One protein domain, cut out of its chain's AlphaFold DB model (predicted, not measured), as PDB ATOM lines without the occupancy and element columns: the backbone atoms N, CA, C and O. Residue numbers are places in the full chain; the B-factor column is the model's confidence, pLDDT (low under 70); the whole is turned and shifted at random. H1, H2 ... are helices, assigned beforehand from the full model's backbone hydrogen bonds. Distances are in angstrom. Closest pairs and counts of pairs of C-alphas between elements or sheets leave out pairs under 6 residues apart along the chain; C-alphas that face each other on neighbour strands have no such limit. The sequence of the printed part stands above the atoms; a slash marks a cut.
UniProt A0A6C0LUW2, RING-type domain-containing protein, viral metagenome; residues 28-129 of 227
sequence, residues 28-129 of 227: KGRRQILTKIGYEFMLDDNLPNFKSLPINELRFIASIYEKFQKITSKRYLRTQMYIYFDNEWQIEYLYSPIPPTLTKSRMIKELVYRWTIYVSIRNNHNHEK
ATOM      1  N   LYS A  28     171.276 147.091 227.366       87.06
ATOM      2  CA  LYS A  28     172.076 146.689 228.538       87.06
ATOM      3  C   LYS A  28     171.244 146.663 229.831       87.06
ATOM      4  O   LYS A  28     171.693 147.118 230.875       87.06
ATOM      5  N   GLY A  29     170.000 146.197 229.733       87.44
ATOM      6  CA  GLY A  29     169.036 146.155 230.840       87.44
ATOM      7  C   GLY A  29     168.334 147.484 231.146       87.44
ATOM      8  O   GLY A  29     167.450 147.518 231.995       87.44
ATOM      9  N   ARG A  30     168.660 148.582 230.452       90.94
ATOM     10  CA  ARG A  30     168.130 149.924 230.762       90.94
ATOM     11  C   ARG A  30     166.826 150.280 230.051       90.94
ATOM     12  O   ARG A  30     166.328 151.387 230.226       90.94
ATOM     13  N   ARG A  31     166.251 149.373 229.251       90.44
ATOM     14  CA  ARG A  31     165.076 149.666 228.408       90.44
ATOM     15  C   ARG A  31     163.911 150.286 229.185       90.44
ATOM     16  O   ARG A  31     163.356 151.266 228.712       90.44
ATOM     17  N   GLN A  32     163.571 149.766 230.366       92.06
ATOM     18  CA  GLN A  32     162.471 150.301 231.184       92.06
ATOM     19  C   GLN A  32     162.729 151.748 231.628       92.06
ATOM     20  O   GLN A  32     161.867 152.604 231.450       92.06
ATOM     21  N   ILE A  33     163.937 152.034 232.122       94.56
ATOM     22  CA  ILE A  33     164.348 153.385 232.534       94.56
ATOM     23  C   ILE A  33     164.292 154.343 231.339       94.56
ATOM     24  O   ILE A  33     163.778 155.448 231.453       94.56
ATOM     25  N   LEU A  34     164.771 153.915 230.169       95.19
ATOM     26  CA  LEU A  34     164.746 154.739 228.958       95.19
ATOM     27  C   LEU A  34     163.325 154.963 228.426       95.19
ATOM     28  O   LEU A  34     163.041 156.038 227.905       95.19
ATOM     29  N   THR A  35     162.432 153.977 228.562       94.06
ATOM     30  CA  THR A  35     161.004 154.145 228.252       94.06
ATOM     31  C   THR A  35     160.383 155.188 229.171       94.06
ATOM     32  O   THR A  35     159.702 156.080 228.676       94.06
ATOM     33  N   LYS A  36     160.660 155.110 230.479       94.75
ATOM     34  CA  LYS A  36     160.195 156.095 231.461       94.75
ATOM     35  C   LYS A  36     160.678 157.497 231.095       94.75
ATOM     36  O   LYS A  36     159.856 158.386 230.914       94.75
ATOM     37  N   ILE A  37     161.982 157.659 230.845       95.94
ATOM     38  CA  ILE A  37     162.555 158.933 230.384       95.94
ATOM     39  C   ILE A  37     161.835 159.417 229.122       95.94
ATOM     40  O   ILE A  37     161.414 160.560 229.081       95.94
ATOM     41  N   GLY A  38     161.657 158.574 228.102       94.44
ATOM     42  CA  GLY A  38     160.995 158.977 226.856       94.44
ATOM     43  C   GLY A  38     159.529 159.390 227.008       94.44
ATOM     44  O   GLY A  38     159.045 160.155 226.178       94.44
ATOM     45  N   TYR A  39     158.839 158.902 228.040       92.19
ATOM     46  CA  TYR A  39     157.457 159.267 228.351       92.19
ATOM     47  C   TYR A  39     157.380 160.547 229.194       92.19
ATOM     48  O   TYR A  39     156.570 161.423 228.911       92.19
ATOM     49  N   GLU A  40     158.237 160.664 230.209       92.31
ATOM     50  CA  GLU A  40     158.066 161.634 231.295       92.31
ATOM     51  C   GLU A  40     158.951 162.872 231.164       92.31
ATOM     52  O   GLU A  40     158.569 163.917 231.678       92.31
ATOM     53  N   PHE A  41     160.079 162.816 230.436       95.38
ATOM     54  CA  PHE A  41     161.121 163.847 230.562       95.38
ATOM     55  C   PHE A  41     160.623 165.275 230.353       95.38
ATOM     56  O   PHE A  41     161.167 166.193 230.948       95.38
ATOM     57  N   MET A  42     159.611 165.485 229.510       93.38
ATOM     58  CA  MET A  42     159.063 166.819 229.257       93.38
ATOM     59  C   MET A  42     158.321 167.423 230.450       93.38
ATOM     60  O   MET A  42     158.276 168.647 230.572       93.38
ATOM     61  N   LEU A  43     157.766 166.573 231.310       93.50
ATOM     62  CA  LEU A  43     157.095 166.942 232.549       93.50
ATOM     63  C   LEU A  43     158.031 166.854 233.765       93.50
ATOM     64  O   LEU A  43     157.658 167.333 234.823       93.50
ATOM     65  N   ASP A  44     159.241 166.306 233.637       94.50
ATOM     66  CA  ASP A  44     160.214 166.284 234.734       94.50
ATOM     67  C   ASP A  44     160.818 167.675 234.980       94.50
ATOM     68  O   ASP A  44     161.334 168.308 234.050       94.50
ATOM     69  N   ASP A  45     160.836 168.116 236.246       94.31
ATOM     70  CA  ASP A  45     161.462 169.381 236.684       94.31
ATOM     71  C   ASP A  45     162.942 169.466 236.314       94.31
ATOM     72  O   ASP A  45     163.469 170.535 236.002       94.31
ATOM     73  N   ASN A  46     163.616 168.318 236.314       94.69
ATOM     74  CA  ASN A  46     165.029 168.222 236.012       94.69
ATOM     75  C   ASN A  46     165.241 167.631 234.624       94.69
ATOM     76  O   ASN A  46     164.865 166.493 234.345       94.69
ATOM     77  N   LEU A  47     165.940 168.381 233.774       95.25
ATOM     78  CA  LEU A  47     166.367 167.902 232.467       95.25
ATOM     79  C   LEU A  47     167.275 166.661 232.619       95.25
ATOM     80  O   LEU A  47     168.333 166.751 233.256       95.25
ATOM     81  N   PRO A  48     166.949 165.517 231.983       95.50
ATOM     82  CA  PRO A  48     167.812 164.345 232.030       95.50
ATOM     83  C   PRO A  48     169.202 164.619 231.447       95.50
ATOM     84  O   PRO A  48     169.360 165.318 230.442       95.50
ATOM     85  N   ASN A  49     170.236 163.995 232.018       95.88
ATOM     86  CA  ASN A  49     171.606 164.116 231.514       95.88
ATOM     87  C   ASN A  49     171.817 163.308 230.216       95.88
ATOM     88  O   ASN A  49     172.536 162.306 230.187       95.88
ATOM     89  N   PHE A  50     171.234 163.766 229.108       97.19
ATOM     90  CA  PHE A  50     171.336 163.124 227.794       97.19
ATOM     91  C   PHE A  50     172.783 162.986 227.286       97.19
ATOM     92  O   PHE A  50     173.076 162.098 226.485       97.19
ATOM     93  N   LYS A  51     173.723 163.814 227.767       96.75
ATOM     94  CA  LYS A  51     175.148 163.722 227.394       96.75
ATOM     95  C   LYS A  51     175.770 162.392 227.824       96.75
ATOM     96  O   LYS A  51     176.602 161.849 227.091       96.75
ATOM     97  N   SER A  52     175.331 161.853 228.960       95.75
ATOM     98  CA  SER A  52     175.780 160.560 229.496       95.75
ATOM     99  C   SER A  52     175.287 159.350 228.691       95.75
ATOM    100  O   SER A  52     175.871 158.270 228.778       95.75
ATOM    101  N   LEU A  53     174.250 159.514 227.863       95.38
ATOM    102  CA  LEU A  53     173.629 158.403 227.151       95.38
ATOM    103  C   LEU A  53     174.324 158.128 225.804       95.38
ATOM    104  O   LEU A  53     174.699 159.058 225.080       95.38
ATOM    105  N   PRO A  54     174.530 156.859 225.420       93.62
ATOM    106  CA  PRO A  54     174.964 156.496 224.078       93.62
ATOM    107  C   PRO A  54     173.879 156.816 223.036       93.62
ATOM    108  O   PRO A  54     172.687 156.847 223.332       93.62
ATOM    109  N   ILE A  55     174.293 157.013 221.779       93.06
ATOM    110  CA  ILE A  55     173.399 157.434 220.682       93.06
ATOM    111  C   ILE A  55     172.176 156.521 220.499       93.06
ATOM    112  O   ILE A  55     171.075 156.999 220.254       93.06
ATOM    113  N   ASN A  56     172.353 155.212 220.652       91.38
ATOM    114  CA  ASN A  56     171.282 154.232 220.477       91.38
ATOM    115  C   ASN A  56     170.165 154.381 221.520       91.38
ATOM    116  O   ASN A  56     168.996 154.162 221.213       91.38
ATOM    117  N   GLU A  57     170.512 154.810 222.732       93.75
ATOM    118  CA  GLU A  57     169.543 155.061 223.800       93.75
ATOM    119  C   GLU A  57     168.822 156.387 223.598       93.75
ATOM    120  O   GLU A  57     167.617 156.461 223.813       93.75
ATOM    121  N   LEU A  58     169.521 157.405 223.088       95.81
ATOM    122  CA  LEU A  58     168.893 158.665 222.683       95.81
ATOM    123  C   LEU A  58     167.879 158.451 221.552       95.81
ATOM    124  O   LEU A  58     166.772 158.976 221.616       95.81
ATOM    125  N   ARG A  59     168.217 157.622 220.554       93.81
ATOM    126  CA  ARG A  59     167.292 157.228 219.476       93.81
ATOM    127  C   ARG A  59     166.066 156.508 220.017       93.81
ATOM    128  O   ARG A  59     164.957 156.731 219.541       93.81
ATOM    129  N   PHE A  60     166.266 155.646 221.009       93.12
ATOM    130  CA  PHE A  60     165.174 154.945 221.665       93.12
ATOM    131  C   PHE A  60     164.261 155.911 222.424       93.12
ATOM    132  O   PHE A  60     163.061 155.912 222.164       93.12
ATOM    133  N   ILE A  61     164.816 156.797 223.259       95.25
ATOM    134  CA  ILE A  61     164.068 157.862 223.949       95.25
ATOM    135  C   ILE A  61     163.263 158.696 222.944       95.25
ATOM    136  O   ILE A  61     162.059 158.853 223.116       95.25
ATOM    137  N   ALA A  62     163.894 159.156 221.860       94.94
ATOM    138  CA  ALA A  62     163.237 159.935 220.810       94.94
ATOM    139  C   ALA A  62     162.054 159.188 220.161       94.94
ATOM    140  O   ALA A  62     161.021 159.790 219.871       94.94
ATOM    141  N   SER A  63     162.168 157.869 219.977       92.12
ATOM    142  CA  SER A  63     161.074 157.052 219.434       92.12
ATOM    143  C   SER A  63     159.904 156.868 220.408       92.12
ATOM    144  O   SER A  63     158.753 156.777 219.982       92.12
ATOM    145  N   ILE A  64     160.181 156.806 221.717       93.00
ATOM    146  CA  ILE A  64     159.143 156.727 222.752       93.00
ATOM    147  C   ILE A  64     158.438 158.077 222.880       93.00
ATOM    148  O   ILE A  64     157.209 158.115 222.886       93.00
ATOM    149  N   TYR A  65     159.204 159.169 222.868       92.94
ATOM    150  CA  TYR A  65     158.687 160.533 222.815       92.94
ATOM    151  C   TYR A  65     157.673 160.721 221.677       92.94
ATOM    152  O   TYR A  65     156.569 161.209 221.906       92.94
ATOM    153  N   GLU A  66     158.001 160.280 220.458       89.62
ATOM    154  CA  GLU A  66     157.106 160.430 219.305       89.62
ATOM    155  C   GLU A  66     155.765 159.702 219.509       89.62
ATOM    156  O   GLU A  66     154.714 160.176 219.078       89.62
ATOM    157  N   LYS A  67     155.779 158.550 220.194       88.44
ATOM    158  CA  LYS A  67     154.548 157.834 220.561       88.44
ATOM    159  C   LYS A  67     153.759 158.592 221.623       88.44
ATOM    160  O   LYS A  67     152.543 158.696 221.497       88.44
ATOM    161  N   PHE A  68     154.436 159.129 222.636       86.38
ATOM    162  CA  PHE A  68     153.805 159.910 223.696       86.38
ATOM    163  C   PHE A  68     153.117 161.167 223.149       86.38
ATOM    164  O   PHE A  68     151.963 161.420 223.474       86.38
ATOM    165  N   GLN A  69     153.756 161.898 222.230       83.00
ATOM    166  CA  GLN A  69     153.155 163.084 221.603       83.00
ATOM    167  C   GLN A  69     151.849 162.805 220.859       83.00
ATOM    168  O   GLN A  69     150.986 163.674 220.771       83.00
ATOM    169  N   LYS A  70     151.662 161.581 220.361       82.56
ATOM    170  CA  LYS A  70     150.418 161.174 219.695       82.56
ATOM    171  C   LYS A  70     149.248 160.986 220.671       82.56
ATOM    172  O   LYS A  70     148.110 160.968 220.218       82.56
ATOM    173  N   ILE A  71     149.501 160.870 221.981       82.94
ATOM    174  CA  ILE A  71     148.452 160.832 223.021       82.94
ATOM    175  C   ILE A  71     147.809 162.212 223.180       82.94
ATOM    176  O   ILE A  71     146.609 162.330 223.444       82.94
ATOM    177  N   THR A  72     148.603 163.265 223.016       84.56
ATOM    178  CA  THR A  72     148.140 164.640 223.139       84.56
ATOM    179  C   THR A  72     147.334 165.058 221.912       84.56
ATOM    180  O   THR A  72     147.715 164.803 220.766       84.56
ATOM    181  N   SER A  73     146.204 165.732 222.131       86.44
ATOM    182  CA  SER A  73     145.347 166.202 221.044       86.44
ATOM    183  C   SER A  73     145.924 167.459 220.397       86.44
ATOM    184  O   SER A  73     145.799 168.564 220.927       86.44
ATOM    185  N   LYS A  74     146.479 167.306 219.189       84.50
ATOM    186  CA  LYS A  74     147.028 168.425 218.406       84.50
ATOM    187  C   LYS A  74     145.996 169.530 218.170       84.50
ATOM    188  O   LYS A  74     146.301 170.712 218.300       84.50
ATOM    189  N   ARG A  75     144.752 169.142 217.857       85.75
ATOM    190  CA  ARG A  75     143.636 170.082 217.661       85.75
ATOM    191  C   ARG A  75     143.383 170.903 218.924       85.75
ATOM    192  O   ARG A  75     143.205 172.110 218.825       85.75
ATOM    193  N   TYR A  76     143.383 170.252 220.086       85.31
ATOM    194  CA  TYR A  76     143.159 170.931 221.357       85.31
ATOM    195  C   TYR A  76     144.285 171.918 221.678       85.31
ATOM    196  O   TYR A  76     143.994 173.066 222.007       85.31
ATOM    197  N   LEU A  77     145.549 171.507 221.515       83.94
ATOM    198  CA  LEU A  77     146.694 172.387 221.765       83.94
ATOM    199  C   LEU A  77     146.688 173.625 220.870       83.94
ATOM    200  O   LEU A  77     147.005 174.705 221.349       83.94
ATOM    201  N   ARG A  78     146.271 173.504 219.603       84.69
ATOM    202  CA  ARG A  78     146.115 174.674 218.724       84.69
ATOM    203  C   ARG A  78     145.025 175.628 219.217       84.69
ATOM    204  O   ARG A  78     145.222 176.835 219.201       84.69
ATOM    205  N   THR A  79     143.888 175.110 219.688       84.06
ATOM    206  CA  THR A  79     142.810 175.951 220.240       84.06
ATOM    207  C   THR A  79     143.211 176.635 221.550       84.06
ATOM    208  O   THR A  79     142.801 177.764 221.792       84.06
ATOM    209  N   GLN A  80     144.006 175.970 222.389       80.81
ATOM    210  CA  GLN A  80     144.462 176.491 223.686       80.81
ATOM    211  C   GLN A  80     145.901 177.018 223.648       80.81
ATOM    212  O   GLN A  80     146.554 177.122 224.683       80.81
ATOM    213  N   MET A  81     146.403 177.340 222.454       79.50
ATOM    214  CA  MET A  81     147.808 177.683 222.233       79.50
ATOM    215  C   MET A  81     148.256 178.830 223.133       79.50
ATOM    216  O   MET A  81     149.266 178.693 223.808       79.50
ATOM    217  N   TYR A  82     147.450 179.892 223.216       78.62
ATOM    218  CA  TYR A  82     147.738 181.101 223.994       78.62
ATOM    219  C   TYR A  82     147.962 180.858 225.496       78.62
ATOM    220  O   TYR A  82     148.470 181.745 226.172       78.62
ATOM    221  N   ILE A  83     147.569 179.693 226.027       79.94
ATOM    222  CA  ILE A  83     147.769 179.341 227.438       79.94
ATOM    223  C   ILE A  83     149.186 178.802 227.675       79.94
ATOM    224  O   ILE A  83     149.787 179.080 228.708       79.94
ATOM    225  N   TYR A  84     149.720 178.016 226.738       80.19
ATOM    226  CA  TYR A  84     150.906 177.187 226.984       80.19
ATOM    227  C   TYR A  84     152.073 177.441 226.031       80.19
ATOM    228  O   TYR A  84     153.199 177.069 226.355       80.19
ATOM    229  N   PHE A  85     151.816 178.035 224.867       86.06
ATOM    230  CA  PHE A  85     152.778 178.187 223.781       86.06
ATOM    231  C   PHE A  85     152.726 179.600 223.203       86.06
ATOM    232  O   PHE A  85     151.660 180.204 223.088       86.06
ATOM    233  N   ASP A  86     153.874 180.095 222.748       83.81
ATOM    234  CA  ASP A  86     153.976 181.450 222.199       83.81
ATOM    235  C   ASP A  86     153.409 181.542 220.776       83.81
ATOM    236  O   ASP A  86     152.961 182.597 220.332       83.81
ATOM    237  N   ASN A  87     153.487 180.447 220.013       86.50
ATOM    238  CA  ASN A  87     153.087 180.407 218.608       86.50
ATOM    239  C   ASN A  87     152.821 178.979 218.104       86.50
ATOM    240  O   ASN A  87     153.224 177.986 218.708       86.50
ATOM    241  N   GLU A  88     152.174 178.882 216.940       86.81
ATOM    242  CA  GLU A  88     151.759 177.597 216.360       86.81
ATOM    243  C   GLU A  88     152.958 176.751 215.906       86.81
ATOM    244  O   GLU A  88     152.912 175.520 215.955       86.81
ATOM    245  N   TRP A  89     154.070 177.393 215.532       87.88
ATOM    246  CA  TRP A  89     155.287 176.699 215.105       87.88
ATOM    247  C   TRP A  89     155.876 175.818 216.205       87.88
ATOM    248  O   TRP A  89     156.395 174.747 215.896       87.88
ATOM    249  N   GLN A  90     155.765 176.216 217.477       90.62
ATOM    250  CA  GLN A  90     156.178 175.378 218.607       90.62
ATOM    251  C   GLN A  90     155.378 174.067 218.654       90.62
ATOM    252  O   GLN A  90     155.964 173.000 218.840       90.62
ATOM    253  N   ILE A  91     154.065 174.120 218.402       88.94
ATOM    254  CA  ILE A  91     153.209 172.928 218.342       88.94
ATOM    255  C   ILE A  91     153.626 172.050 217.159       88.94
ATOM    256  O   ILE A  91     153.864 170.857 217.332       88.94
ATOM    257  N   GLU A  92     153.776 172.617 215.960       90.12
ATOM    258  CA  GLU A  92     154.220 171.845 214.791       90.12
ATOM    259  C   GLU A  92     155.575 171.176 215.020       90.12
ATOM    260  O   GLU A  92     155.765 170.005 214.685       90.12
ATOM    261  N   TYR A  93     156.498 171.896 215.649       92.19
ATOM    262  CA  TYR A  93     157.820 171.390 215.971       92.19
ATOM    263  C   TYR A  93     157.776 170.239 216.988       92.19
ATOM    264  O   TYR A  93     158.459 169.231 216.788       92.19
ATOM    265  N   LEU A  94     156.944 170.323 218.031       91.00
ATOM    266  CA  LEU A  94     156.762 169.239 219.005       91.00
ATOM    267  C   LEU A  94     156.228 167.958 218.348       91.00
ATOM    268  O   LEU A  94     156.741 166.868 218.615       91.00
ATOM    269  N   TYR A  95     155.274 168.081 217.425       90.00
ATOM    270  CA  TYR A  95     154.737 166.935 216.683       90.00
ATOM    271  C   TYR A  95     155.660 166.434 215.566       90.00
ATOM    272  O   TYR A  95     155.424 165.353 215.020       90.00
ATOM    273  N   SER A  96     156.707 167.185 215.215       91.56
ATOM    274  CA  SER A  96     157.669 166.750 214.207       91.56
ATOM    275  C   SER A  96     158.556 165.612 214.743       91.56
ATOM    276  O   SER A  96     159.082 165.703 215.863       91.56
ATOM    277  N   PRO A  97     158.745 164.529 213.963       91.25
ATOM    278  CA  PRO A  97     159.571 163.406 214.385       91.25
ATOM    279  C   PRO A  97     161.039 163.831 214.483       91.25
ATOM    280  O   PRO A  97     161.549 164.548 213.625       91.25
ATOM    281  N   ILE A  98     161.743 163.341 215.506       93.06
ATOM    282  CA  ILE A  98     163.190 163.546 215.638       93.06
ATOM    283  C   ILE A  98     163.895 162.562 214.694       93.06
ATOM    284  O   ILE A  98     163.786 161.349 214.903       93.06
ATOM    285  N   PRO A  99     164.651 163.024 213.679       91.44
ATOM    286  CA  PRO A  99     165.267 162.107 212.733       91.44
ATOM    287  C   PRO A  99     166.287 161.187 213.425       91.44
ATOM    288  O   PRO A  99     167.220 161.661 214.083       91.44
ATOM    289  N   PRO A 100     166.191 159.857 213.252       87.69
ATOM    290  CA  PRO A 100     167.106 158.922 213.906       87.69
ATOM    291  C   PRO A 100     168.541 159.010 213.369       87.69
ATOM    292  O   PRO A 100     169.490 158.558 214.015       87.69
ATOM    293  N   THR A 101     168.714 159.600 212.188       88.44
ATOM    294  CA  THR A 101     170.001 159.811 211.516       88.44
ATOM    295  C   THR A 101     170.821 160.950 212.119       88.44
ATOM    296  O   THR A 101     171.990 161.103 211.766       88.44
ATOM    297  N   LEU A 102     170.253 161.734 213.043       93.44
ATOM    298  CA  LEU A 102     170.983 162.803 213.713       93.44
ATOM    299  C   LEU A 102     172.208 162.273 214.471       93.44
ATOM    300  O   LEU A 102     172.209 161.185 215.052       93.44
ATOM    301  N   THR A 103     173.257 163.096 214.499       95.31
ATOM    302  CA  THR A 103     174.416 162.867 215.364       95.31
ATOM    303  C   THR A 103     174.008 162.986 216.832       95.31
ATOM    304  O   THR A 103     173.037 163.673 217.157       95.31
ATOM    305  N   LYS A 104     174.780 162.383 217.746       96.12
ATOM    306  CA  LYS A 104     174.526 162.464 219.198       96.12
ATOM    307  C   LYS A 104     174.328 163.902 219.672       96.12
ATOM    308  O   LYS A 104     173.343 164.190 220.341       96.12
ATOM    309  N   SER A 105     175.207 164.813 219.267       97.94
ATOM    310  CA  SER A 105     175.120 166.222 219.656       97.94
ATOM    311  C   SER A 105     173.840 166.895 219.154       97.94
ATOM    312  O   SER A 105     173.236 167.665 219.894       97.94
ATOM    313  N   ARG A 106     173.400 166.600 217.921       97.81
ATOM    314  CA  ARG A 106     172.148 167.145 217.371       97.81
ATOM    315  C   ARG A 106     170.923 166.541 218.054       97.81
ATOM    316  O   ARG A 106     170.013 167.275 218.397       97.81
ATOM    317  N   MET A 107     170.937 165.243 218.339       96.75
ATOM    318  CA  MET A 107     169.844 164.572 219.046       96.75
ATOM    319  C   MET A 107     169.659 165.102 220.470       96.75
ATOM    320  O   MET A 107     168.536 165.345 220.893       96.75
ATOM    321  N   ILE A 108     170.762 165.346 221.188       98.25
ATOM    322  CA  ILE A 108     170.715 165.994 222.504       98.25
ATOM    323  C   ILE A 108     170.079 167.380 222.380       98.25
ATOM    324  O   ILE A 108     169.170 167.687 223.141       98.25
ATOM    325  N   LYS A 109     170.508 168.201 221.410       98.06
ATOM    326  CA  LYS A 109     169.918 169.533 221.188       98.06
ATOM    327  C   LYS A 109     168.408 169.463 220.929       98.06
ATOM    328  O   LYS A 109     167.670 170.220 221.544       98.06
ATOM    329  N   GLU A 110     167.956 168.536 220.085       97.06
ATOM    330  CA  GLU A 110     166.532 168.350 219.767       97.06
ATOM    331  C   GLU A 110     165.686 167.964 220.991       97.06
ATOM    332  O   GLU A 110     164.585 168.487 221.163       97.06
ATOM    333  N   LEU A 111     166.194 167.071 221.849       97.12
ATOM    334  CA  LEU A 111     165.509 166.659 223.081       97.12
ATOM    335  C   LEU A 111     165.458 167.801 224.106       97.12
ATOM    336  O   LEU A 111     164.409 168.061 224.689       97.12
ATOM    337  N   VAL A 112     166.570 168.519 224.286       97.69
ATOM    338  CA  VAL A 112     166.654 169.671 225.200       97.69
ATOM    339  C   VAL A 112     165.727 170.800 224.756       97.69
ATOM    340  O   VAL A 112     165.038 171.403 225.577       97.69
ATOM    341  N   TYR A 113     165.679 171.088 223.459       96.62
ATOM    342  CA  TYR A 113     164.842 172.168 222.958       96.62
ATOM    343  C   TYR A 113     163.347 171.855 223.122       96.62
ATOM    344  O   TYR A 113     162.600 172.699 223.605       96.62
ATOM    345  N   ARG A 114     162.915 170.612 222.864       95.06
ATOM    346  CA  ARG A 114     161.530 170.178 223.140       95.06
ATOM    347  C   ARG A 114     161.166 170.267 224.619       95.06
ATOM    348  O   ARG A 114     160.095 170.765 224.950       95.06
ATOM    349  N   TRP A 115     162.082 169.872 225.504       96.06
ATOM    350  CA  TRP A 115     161.921 170.046 226.950       96.06
ATOM    351  C   TRP A 115     161.737 171.519 227.354       96.06
ATOM    352  O   TRP A 115     160.982 171.824 228.277       96.06
ATOM    353  N   THR A 116     162.409 172.431 226.647       94.94
ATOM    354  CA  THR A 116     162.335 173.879 226.889       94.94
ATOM    355  C   THR A 116     161.001 174.466 226.428       94.94
ATOM    356  O   THR A 116     160.424 175.282 227.133       94.94
ATOM    357  N   ILE A 117     160.461 174.017 225.291       93.25
ATOM    358  CA  ILE A 117     159.129 174.447 224.827       93.25
ATOM    359  C   ILE A 117     158.036 174.050 225.838       93.25
ATOM    360  O   ILE A 117     157.061 174.768 226.014       93.25
ATOM    361  N   TYR A 118     158.207 172.928 226.544       92.69
ATOM    362  CA  TYR A 118     157.235 172.417 227.517       92.69
ATOM    363  C   TYR A 118     157.231 173.125 228.884       92.69
ATOM    364  O   TYR A 118     156.477 172.702 229.759       92.69
ATOM    365  N   VAL A 119     158.037 174.175 229.099       92.75
ATOM    366  CA  VAL A 119     158.185 174.848 230.409       92.75
ATOM    367  C   VAL A 119     156.839 175.217 231.038       92.75
ATOM    368  O   VAL A 119     156.585 174.822 232.173       92.75
ATOM    369  N   SER A 120     155.952 175.903 230.313       91.12
ATOM    370  CA  SER A 120     154.660 176.349 230.858       91.12
ATOM    371  C   SER A 120     153.756 175.177 231.255       91.12
ATOM    372  O   SER A 120     153.119 175.198 232.304       91.12
ATOM    373  N   ILE A 121     153.742 174.112 230.449       92.25
ATOM    374  CA  ILE A 121     152.961 172.898 230.734       92.25
ATOM    375  C   ILE A 121     153.518 172.173 231.953       92.25
ATOM    376  O   ILE A 121     152.754 171.702 232.792       92.25
ATOM    377  N   ARG A 122     154.844 172.071 232.043       94.12
ATOM    378  CA  ARG A 122     155.522 171.432 233.165       94.12
ATOM    379  C   ARG A 122     155.252 172.175 234.471       94.12
ATOM    380  O   ARG A 122     154.920 171.526 235.454       94.12
ATOM    381  N   ASN A 123     155.310 173.506 234.461       93.38
ATOM    382  CA  ASN A 123     154.972 174.317 235.632       93.38
ATOM    383  C   ASN A 123     153.516 174.087 236.065       93.38
ATOM    384  O   ASN A 123     153.272 173.790 237.232       93.38
ATOM    385  N   ASN A 124     152.570 174.110 235.116       92.00
ATOM    386  CA  ASN A 124     151.162 173.809 235.390       92.00
ATOM    387  C   ASN A 124     150.981 172.404 236.000       92.00
ATOM    388  O   ASN A 124     150.271 172.215 236.987       92.00
ATOM    389  N   HIS A 125     151.664 171.402 235.441       93.38
ATOM    390  CA  HIS A 125     151.621 170.028 235.937       93.38
ATOM    391  C   HIS A 125     152.222 169.893 237.344       93.38
ATOM    392  O   HIS A 125     151.588 169.327 238.224       93.38
ATOM    393  N   ASN A 126     153.425 170.407 237.588       93.19
ATOM    394  CA  ASN A 126     154.165 170.102 238.817       93.19
ATOM    395  C   ASN A 126     153.869 171.054 239.978       93.19
ATOM    396  O   ASN A 126     154.104 170.690 241.131       93.19
ATOM    397  N   HIS A 127     153.399 172.271 239.697       91.44
ATOM    398  CA  HIS A 127     153.357 173.345 240.695       91.44
ATOM    399  C   HIS A 127     152.004 174.056 240.794       91.44
ATOM    400  O   HIS A 127     151.749 174.706 241.802       91.44
ATOM    401  N   GLU A 128     151.123 173.907 239.803       91.12
ATOM    402  CA  GLU A 128     149.817 174.586 239.766       91.12
ATOM    403  C   GLU A 128     148.650 173.594 239.842       91.12
ATOM    404  O   GLU A 128     147.561 173.851 239.324       91.12
ATOM    405  N   LYS A 129     148.858 172.436 240.489       91.50
ATOM    406  CA  LYS A 129     147.769 171.488 240.744       91.50
ATOM    407  C   LYS A 129     146.662 172.204 241.537       91.50
ATOM    408  O   LYS A 129     146.937 172.644 242.656       91.50
TER     409      LYS A 129
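AT A GLANCE: This is residues 28 to 129 of the 227 residues of the protein "RING-type domain-containing protein" of viral metagenome (UniProt A0A6C0LUW2). H2 lies between H1 and H6, which pack on different sides of it, H1 crossing it steeply and H6 running the same way at a smaller angle. The short helices H3, H4 and H5 gather beyond the last residues of H2, and H7 turns off from the end of H6. The printed part has 102 residues with seven named helices, H1 to H7 in order, and no named strand; its class is all helix. It is compact, with a radius of gyration of the C-alphas of 13.6 A and spans of 41 by 29 by 21 A.

IN THESE COORDINATES: H1 is residues 31 to 40, 14.2 A long, beginning at C-alpha 31 at (165.076, 149.666, 228.408). H2 is residues 55 to 69, 21.0 A. H3 is residues 74 to 79, H4 81 to 84 and H5 88 to 95. H6 is residues 104 to 117, 20.3 A. H7 is residues 119 to 127, ending at C-alpha 127 at (153.357, 173.345, 240.695).

HOW THE PARTS SIT: The hub is H2. It touches H1 at a steep tilt of 45 degrees, the same way; the closest C-alphas, of Gly 38 and Ile 61, are 4.4 A apart. H2 touches H6 at a shallow tilt of 29 degrees, the same way, with C-alphas 55 and 104 closest at 5.4 A. Residues 66 to 69 of H2 only just touch H5, with 3 pairs of C-alphas within 8 A, C-alphas 69 and 95 closest at 6.4 A. H3 touches H5, C-alphas 78 and 88 closest at 6.8 A. H4 and H7 are close but not clearly touching, C-alphas 84 and 120 closest at 5.5 A. H1 and H6 are apart. In H1, H2, H3, H5, H6 and H7 every O i to N i+4 pair is within hydrogen-bond range; H4 is too short for one.

THE WHOLE: The C-alphas farthest apart, of Lys 28 and Tyr 82, are 42.4 A apart. The printed part has no cut. The link from H1 to H2, residues 41 to 54, is long. Mean pLDDT of the printed part is 91.4, and no printed residue is under 70.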